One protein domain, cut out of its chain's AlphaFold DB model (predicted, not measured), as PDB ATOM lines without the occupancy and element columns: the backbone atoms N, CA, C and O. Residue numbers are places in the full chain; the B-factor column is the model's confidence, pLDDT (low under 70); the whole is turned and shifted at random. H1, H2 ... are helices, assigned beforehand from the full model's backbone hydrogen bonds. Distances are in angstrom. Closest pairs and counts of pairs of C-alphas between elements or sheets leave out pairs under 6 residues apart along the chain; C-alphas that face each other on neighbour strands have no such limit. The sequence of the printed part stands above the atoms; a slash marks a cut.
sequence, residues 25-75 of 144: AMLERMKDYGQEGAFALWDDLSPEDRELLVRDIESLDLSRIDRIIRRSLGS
ATOM      1  N   ALA A  25     -34.335 -34.263  25.458       92.19
ATOM      2  CA  ALA A  25     -35.557 -34.001  26.219       92.19
ATOM      3  C   ALA A  25     -35.267 -33.500  27.646       92.19
ATOM      4  O   ALA A  25     -35.972 -32.632  28.157       92.19
ATOM      5  N   MET A  26     -34.211 -34.018  28.279       93.31
ATOM      6  CA  MET A  26     -33.782 -33.574  29.604       93.31
ATOM      7  C   MET A  26     -33.126 -32.197  29.541       93.31
ATOM      8  O   MET A  26     -33.405 -31.358  30.394       93.31
ATOM      9  N   LEU A  27     -32.299 -31.947  28.523       94.06
ATOM     10  CA  LEU A  27     -31.697 -30.636  28.301       94.06
ATOM     11  C   LEU A  27     -32.772 -29.554  28.122       94.06
ATOM     12  O   LEU A  27     -32.694 -28.522  28.782       94.06
ATOM     13  N   GLU A  28     -33.800 -29.800  27.302       94.12
ATOM     14  CA  GLU A  28     -34.928 -28.867  27.145       94.12
ATOM     15  C   GLU A  28     -35.695 -28.673  28.460       94.12
ATOM     16  O   GLU A  28     -35.913 -27.538  28.877       94.12
ATOM     17  N   ARG A  29     -36.000 -29.756  29.190       93.75
ATOM     18  CA  ARG A  29     -36.635 -29.659  30.516       93.75
ATOM     19  C   ARG A  29     -35.812 -28.811  31.492       93.75
ATOM     20  O   ARG A  29     -36.383 -28.082  32.293       93.75
ATOM     21  N   MET A  30     -34.486 -28.918  31.469       95.12
ATOM     22  CA  MET A  30     -33.600 -28.142  32.347       95.12
ATOM     23  C   MET A  30     -33.531 -26.663  31.944       95.12
ATOM     24  O   MET A  30     -33.434 -25.811  32.831       95.12
ATOM     25  N   LYS A  31     -33.645 -26.345  30.645       94.94
ATOM     26  CA  LYS A  31     -33.737 -24.958  30.151       94.94
ATOM     27  C   LYS A  31     -34.980 -24.239  30.659       94.94
ATOM     28  O   LYS A  31     -34.887 -23.061  30.996       94.94
ATOM     29  N   ASP A  32     -36.110 -24.935  30.800       94.12
ATOM     30  CA  ASP A  32     -37.336 -24.351  31.374       94.12
ATOM     31  C   ASP A  32     -37.112 -23.789  32.794       94.12
ATOM     32  O   ASP A  32     -37.820 -22.882  33.237       94.12
ATOM     33  N   TYR A  33     -36.096 -24.299  33.500       94.50
ATOM     34  CA  TYR A  33     -35.681 -23.848  34.831       94.50
ATOM     35  C   TYR A  33     -34.379 -23.025  34.831       94.50
ATOM     36  O   TYR A  33     -33.913 -22.635  35.904       94.50
ATOM     37  N   GLY A  34     -33.781 -22.754  33.664       93.50
ATOM     38  CA  GLY A  34     -32.491 -22.064  33.533       93.50
ATOM     39  C   GLY A  34     -31.316 -22.827  34.158       93.50
ATOM     40  O   GLY A  34     -30.415 -22.213  34.727       93.50
ATOM     41  N   GLN A  35     -31.373 -24.164  34.153       95.31
ATOM     42  CA  GLN A  35     -30.386 -25.054  34.778       95.31
ATOM     43  C   GLN A  35     -29.599 -25.893  33.755       95.31
ATOM     44  O   GLN A  35     -28.935 -26.864  34.117       95.31
ATOM     45  N   GLU A  36     -29.626 -25.535  32.470       94.25
ATOM     46  CA  GLU A  36     -28.901 -26.233  31.398       94.25
ATOM     47  C   GLU A  36     -27.381 -26.303  31.626       94.25
ATOM     48  O   GLU A  36     -26.720 -27.213  31.124       94.25
ATOM     49  N   GLY A  37     -26.837 -25.403  32.454       94.06
ATOM     50  CA  GLY A  37     -25.441 -25.420  32.890       94.06
ATOM     51  C   GLY A  37     -25.018 -26.707  33.611       94.06
ATOM     52  O   GLY A  37     -23.827 -27.001  33.651       94.06
ATOM     53  N   ALA A  38     -25.962 -27.521  34.103       93.38
ATOM     54  CA  ALA A  38     -25.671 -28.853  34.640       93.38
ATOM     55  C   ALA A  38     -24.961 -29.774  33.625       93.38
ATOM     56  O   ALA A  38     -24.227 -30.675  34.023       93.38
ATOM     57  N   PHE A  39     -25.131 -29.527  32.319       94.31
ATOM     58  CA  PHE A  39     -24.487 -30.283  31.240       94.31
ATOM     59  C   PHE A  39     -23.203 -29.633  30.698       94.31
ATOM     60  O   PHE A  39     -22.651 -30.121  29.715       94.31
ATOM     61  N   ALA A  40     -22.699 -28.555  31.311       93.00
ATOM     62  CA  ALA A  40     -21.564 -27.789  30.782       93.00
ATOM     63  C   ALA A  40     -20.275 -28.614  30.592       93.00
ATOM     64  O   ALA A  40     -19.480 -28.299  29.713       93.00
ATOM     65  N   LEU A  41     -20.082 -29.670  31.391       93.12
ATOM     66  CA  LEU A  41     -18.912 -30.558  31.344       93.12
ATOM     67  C   LEU A  41     -19.240 -31.950  30.785       93.12
ATOM     68  O   LEU A  41     -18.510 -32.908  31.017       93.12
ATOM     69  N   TRP A  42     -20.355 -32.093  30.065       93.31
ATOM     70  CA  TRP A  42     -20.841 -33.393  29.596       93.31
ATOM     71  C   TRP A  42     -19.822 -34.176  28.751       93.31
ATOM     72  O   TRP A  42     -19.743 -35.406  28.837       93.31
ATOM     73  N   ASP A  43     -19.022 -33.478  27.945       91.75
ATOM     74  CA  ASP A  43     -18.006 -34.089  27.081       91.75
ATOM     75  C   ASP A  43     -16.803 -34.656  27.849       91.75
ATOM     76  O   ASP A  43     -16.122 -35.550  27.334       91.75
ATOM     77  N   ASP A  44     -16.596 -34.198  29.086       91.88
ATOM     78  CA  ASP A  44     -15.520 -34.646  29.971       91.88
ATOM     79  C   ASP A  44     -15.933 -35.850  30.835       91.88
ATOM     80  O   ASP A  44     -15.070 -36.563  31.353       91.88
ATOM     81  N   LEU A  45     -17.240 -36.108  30.970       91.94
ATOM     82  CA  LEU A  45     -17.780 -37.204  31.777       91.94
ATOM     83  C   LEU A  45     -17.584 -38.568  31.106       91.94
ATOM     84  O   LEU A  45     -17.804 -38.722  29.900       91.94
ATOM     85  N   SER A  46     -17.236 -39.572  31.913       92.38
ATOM     86  CA  SER A  46     -17.271 -40.976  31.494       92.38
ATOM     87  C   SER A  46     -18.709 -41.425  31.180       92.38
ATOM     88  O   SER A  46     -19.666 -40.796  31.645       92.38
ATOM     89  N   PRO A  47     -18.908 -42.501  30.397       92.06
ATOM     90  CA  PRO A  47     -20.237 -43.072  30.178       92.06
ATOM     91  C   PRO A  47     -20.986 -43.381  31.484       92.06
ATOM     92  O   PRO A  47     -22.184 -43.118  31.575       92.06
ATOM     93  N   GLU A  48     -20.275 -43.865  32.502       93.75
ATOM     94  CA  GLU A  48     -20.825 -44.183  33.820       93.75
ATOM     95  C   GLU A  48     -21.265 -42.917  34.572       93.75
ATOM     96  O   GLU A  48     -22.378 -42.856  35.095       93.75
ATOM     97  N   ASP A  49     -20.435 -41.869  34.579       94.38
ATOM     98  CA  ASP A  49     -20.772 -40.593  35.228       94.38
ATOM     99  C   ASP A  49     -21.952 -39.890  34.541       94.38
ATOM    100  O   ASP A  49     -22.762 -39.233  35.198       94.38
ATOM    101  N   ARG A  50     -22.083 -40.048  33.218       94.44
ATOM    102  CA  ARG A  50     -23.235 -39.545  32.453       94.44
ATOM    103  C   ARG A  50     -24.528 -40.220  32.885       94.44
ATOM    104  O   ARG A  50     -25.528 -39.533  33.081       94.44
ATOM    105  N   GLU A  51     -24.513 -41.539  33.048       94.12
ATOM    106  CA  GLU A  51     -25.678 -42.292  33.516       94.12
ATOM    107  C   GLU A  51     -26.056 -41.899  34.951       94.12
ATOM    108  O   GLU A  51     -27.234 -41.675  35.241       94.12
ATOM    109  N   LEU A  52     -25.061 -41.721  35.830       95.62
ATOM    110  CA  LEU A  52     -25.278 -41.231  37.193       95.62
ATOM    111  C   LEU A  52     -25.908 -39.836  37.206       95.62
ATOM    112  O   LEU A  52     -26.914 -39.635  37.883       95.62
ATOM    113  N   LEU A  53     -25.370 -38.896  36.425       95.31
ATOM    114  CA  LEU A  53     -25.904 -37.538  36.326       95.31
ATOM    115  C   LEU A  53     -27.358 -37.533  35.835       95.31
ATOM    116  O   LEU A  53     -28.204 -36.855  36.416       95.31
ATOM    117  N   VAL A  54     -27.653 -38.297  34.779       94.75
ATOM    118  CA  VAL A  54     -29.007 -38.423  34.216       94.75
ATOM    119  C   VAL A  54     -29.969 -38.962  35.272       94.75
ATOM    120  O   VAL A  54     -31.001 -38.341  35.529       94.75
ATOM    121  N   ARG A  55     -29.609 -40.060  35.941       95.81
ATOM    122  CA  ARG A  55     -30.431 -40.672  36.992       95.81
ATOM    123  C   ARG A  55     -30.676 -39.716  38.158       95.81
ATOM    124  O   ARG A  55     -31.792 -39.632  38.675       95.81
ATOM    125  N   ASP A  56     -29.644 -38.995  38.579       95.94
ATOM    126  CA  ASP A  56     -29.751 -38.054  39.686       95.94
ATOM    127  C   ASP A  56     -30.694 -36.900  39.314       95.94
ATOM    128  O   ASP A  56     -31.593 -36.592  40.097       95.94
ATOM    129  N   ILE A  57     -30.594 -36.340  38.099       95.19
ATOM    130  CA  ILE A  57     -31.520 -35.305  37.598       95.19
ATOM    131  C   ILE A  57     -32.959 -35.834  37.487       95.19
ATOM    132  O   ILE A  57     -33.903 -35.124  37.843       95.19
ATOM    133  N   GLU A  58     -33.160 -37.071  37.027       95.06
ATOM    134  CA  GLU A  58     -34.494 -37.688  36.930       95.06
ATOM    135  C   GLU A  58     -35.182 -37.833  38.285       95.06
ATOM    136  O   GLU A  58     -36.403 -37.685  38.371       95.06
ATOM    137  N   SER A  59     -34.406 -38.064  39.346       96.12
ATOM    138  CA  SER A  59     -34.925 -38.177  40.711       96.12
ATOM    139  C   SER A  59     -35.436 -36.849  41.291       96.12
ATOM    140  O   SER A  59     -36.135 -36.841  42.309       96.12
ATOM    141  N   LEU A  60     -35.114 -35.716  40.651       95.25
ATOM    142  CA  LEU A  60     -35.464 -34.388  41.141       95.25
ATOM    143  C   LEU A  60     -36.854 -33.930  40.682       95.25
ATOM    144  O   LEU A  60     -37.197 -33.890  39.495       95.25
ATOM    145  N   ASP A  61     -37.621 -33.419  41.645       95.50
ATOM    146  CA  ASP A  61     -38.792 -32.583  41.388       95.50
ATOM    147  C   ASP A  61     -38.348 -31.128  41.142       95.50
ATOM    148  O   ASP A  61     -38.347 -30.281  42.042       95.50
ATOM    149  N   LEU A  62     -37.932 -30.850  39.902       94.69
ATOM    150  CA  LEU A  62     -37.439 -29.532  39.478       94.69
ATOM    151  C   LEU A  62     -38.470 -28.415  39.698       94.69
ATOM    152  O   LEU A  62     -38.108 -27.322  40.128       94.69
ATOM    153  N   SER A  63     -39.760 -28.698  39.489       95.00
ATOM    154  CA  SER A  63     -40.838 -27.727  39.716       95.00
ATOM    155  C   SER A  63     -40.925 -27.323  41.186       95.00
ATOM    156  O   SER A  63     -41.029 -26.137  41.520       95.00
ATOM    157  N   ARG A  64     -40.836 -28.301  42.094       96.25
ATOM    158  CA  ARG A  64     -40.810 -28.035  43.534       96.25
ATOM    159  C   ARG A  64     -39.565 -27.258  43.941       96.25
ATOM    160  O   ARG A  64     -39.699 -26.340  44.755       96.25
ATOM    161  N   ILE A  65     -38.395 -27.616  43.417       95.31
ATOM    162  CA  ILE A  65     -37.126 -26.942  43.725       95.31
ATOM    163  C   ILE A  65     -37.180 -25.477  43.282       95.31
ATOM    164  O   ILE A  65     -36.955 -24.595  44.112       95.31
ATOM    165  N   ASP A  66     -37.566 -25.205  42.034       94.62
ATOM    166  CA  ASP A  66     -37.713 -23.843  41.505       94.62
ATOM    167  C   ASP A  66     -38.680 -23.014  42.366       94.62
ATOM    168  O   ASP A  66     -38.349 -21.908  42.806       94.62
ATOM    169  N   ARG A  67     -39.834 -23.589  42.733       94.12
ATOM    170  CA  ARG A  67     -40.801 -22.927  43.619       94.12
ATOM    171  C   ARG A  67     -40.215 -22.593  44.990       94.12
ATOM    172  O   ARG A  67     -40.527 -21.531  45.530       94.12
ATOM    173  N   ILE A  68     -39.428 -23.494  45.582       94.62
ATOM    174  CA  ILE A  68     -38.773 -23.260  46.877       94.62
ATOM    175  C   ILE A  68     -37.764 -22.120  46.737       94.62
ATOM    176  O   ILE A  68     -37.853 -21.152  47.486       94.62
ATOM    177  N   ILE A  69     -36.874 -22.190  45.744       92.06
ATOM    178  CA  ILE A  69     -35.822 -21.191  45.521       92.06
ATOM    179  C   ILE A  69     -36.430 -19.807  45.283       92.06
ATOM    180  O   ILE A  69     -36.062 -18.856  45.970       92.06
ATOM    181  N   ARG A  70     -37.411 -19.683  44.380       91.00
ATOM    182  CA  ARG A  70     -38.070 -18.396  44.098       91.00
ATOM    183  C   ARG A  70     -38.756 -17.812  45.324       91.00
ATOM    184  O   ARG A  70     -38.692 -16.606  45.534       91.00
ATOM    185  N   ARG A  71     -39.399 -18.645  46.148       90.12
ATOM    186  CA  ARG A  71     -40.030 -18.181  47.392       90.12
ATOM    187  C   ARG A  71     -38.997 -17.739  48.422       90.12
ATOM    188  O   ARG A  71     -39.186 -16.696  49.031       90.12
ATOM    189  N   SER A  72     -37.928 -18.509  48.600       89.69
ATOM    190  CA  SER A  72     -36.880 -18.216  49.578       89.69
ATOM    191  C   SER A  72     -36.034 -16.998  49.204       89.69
ATOM    192  O   SER A  72     -35.668 -16.231  50.084       89.69
ATOM    193  N   LEU A  73     -35.736 -16.799  47.917       88.38
ATOM    194  CA  LEU A  73     -34.963 -15.646  47.438       88.38
ATOM    195  C   LEU A  73     -35.836 -14.409  47.186       88.38
ATOM    196  O   LEU A  73     -35.363 -13.284  47.306       88.38
ATOM    197  N   GLY A  74     -37.109 -14.609  46.832       82.75
ATOM    198  CA  GLY A  74     -38.068 -13.533  46.581       82.75
ATOM    199  C   GLY A  74     -38.727 -12.974  47.842       82.75
ATOM    200  O   GLY A  74     -39.362 -11.921  47.772       82.75
ATOM    201  N   SER A  75     -38.595 -13.638  48.995       77.69
ATOM    202  CA  SER A  75     -39.103 -13.104  50.256       77.69
ATOM    203  C   SER A  75     -38.238 -11.931  50.719       77.69
ATOM    204  O   SER A  75     -37.213 -12.116  51.373       77.69
TER     205      SER A  75
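What this domain is: This is residues 25 to 75 of the 144 residues of the protein "UDP-N-acetylglucosamine diphosphorylase 2" of Zea mays (UniProt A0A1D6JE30). The longest helix, H4, and H3 follow one another along the long axis, and the short helices H1 and H2 make a small pair to one side. Residues 67 to 75, of which 67 to 74 belong to H4, stick out at one end. The printed part has 51 residues with four named helices, H1 to H4 in chain order, and no named strand: all helix, loose, with a radius of gyration of the C-alphas of 12.6 A and spans of 40 by 19 by 18 A.

How they stand to each other: Look first at H4, residues 62 to 74, which touches no helix. H3, residues 47 to 58, is apart from it. H2, residues 36 to 39, and H3 are near each other. H1, residues 25 to 31, touches H2; their closest C-alphas, Met 30 and Glu 36, are 5.2 A apart. H1 is only just apart from H3 and H4, 8.2 A at the closest. In H1, H3 and H4 every O i to N i+4 pair is within hydrogen-bond range; H2 is too short for one.

Where its parts are: Find C-alpha 62 at (-37.439, -29.532, 39.478); from there H4 runs 17.5 A to C-alpha 74. H3 runs 16.7 A from C-alpha 47 at (-20.237, -43.072, 30.178).

The domain as a whole: The C-alphas farthest apart, Pro 47 and Ser 75, span 40.7 A. The printed part has no cut and no long link; no printed residue is under 70 in pLDDT.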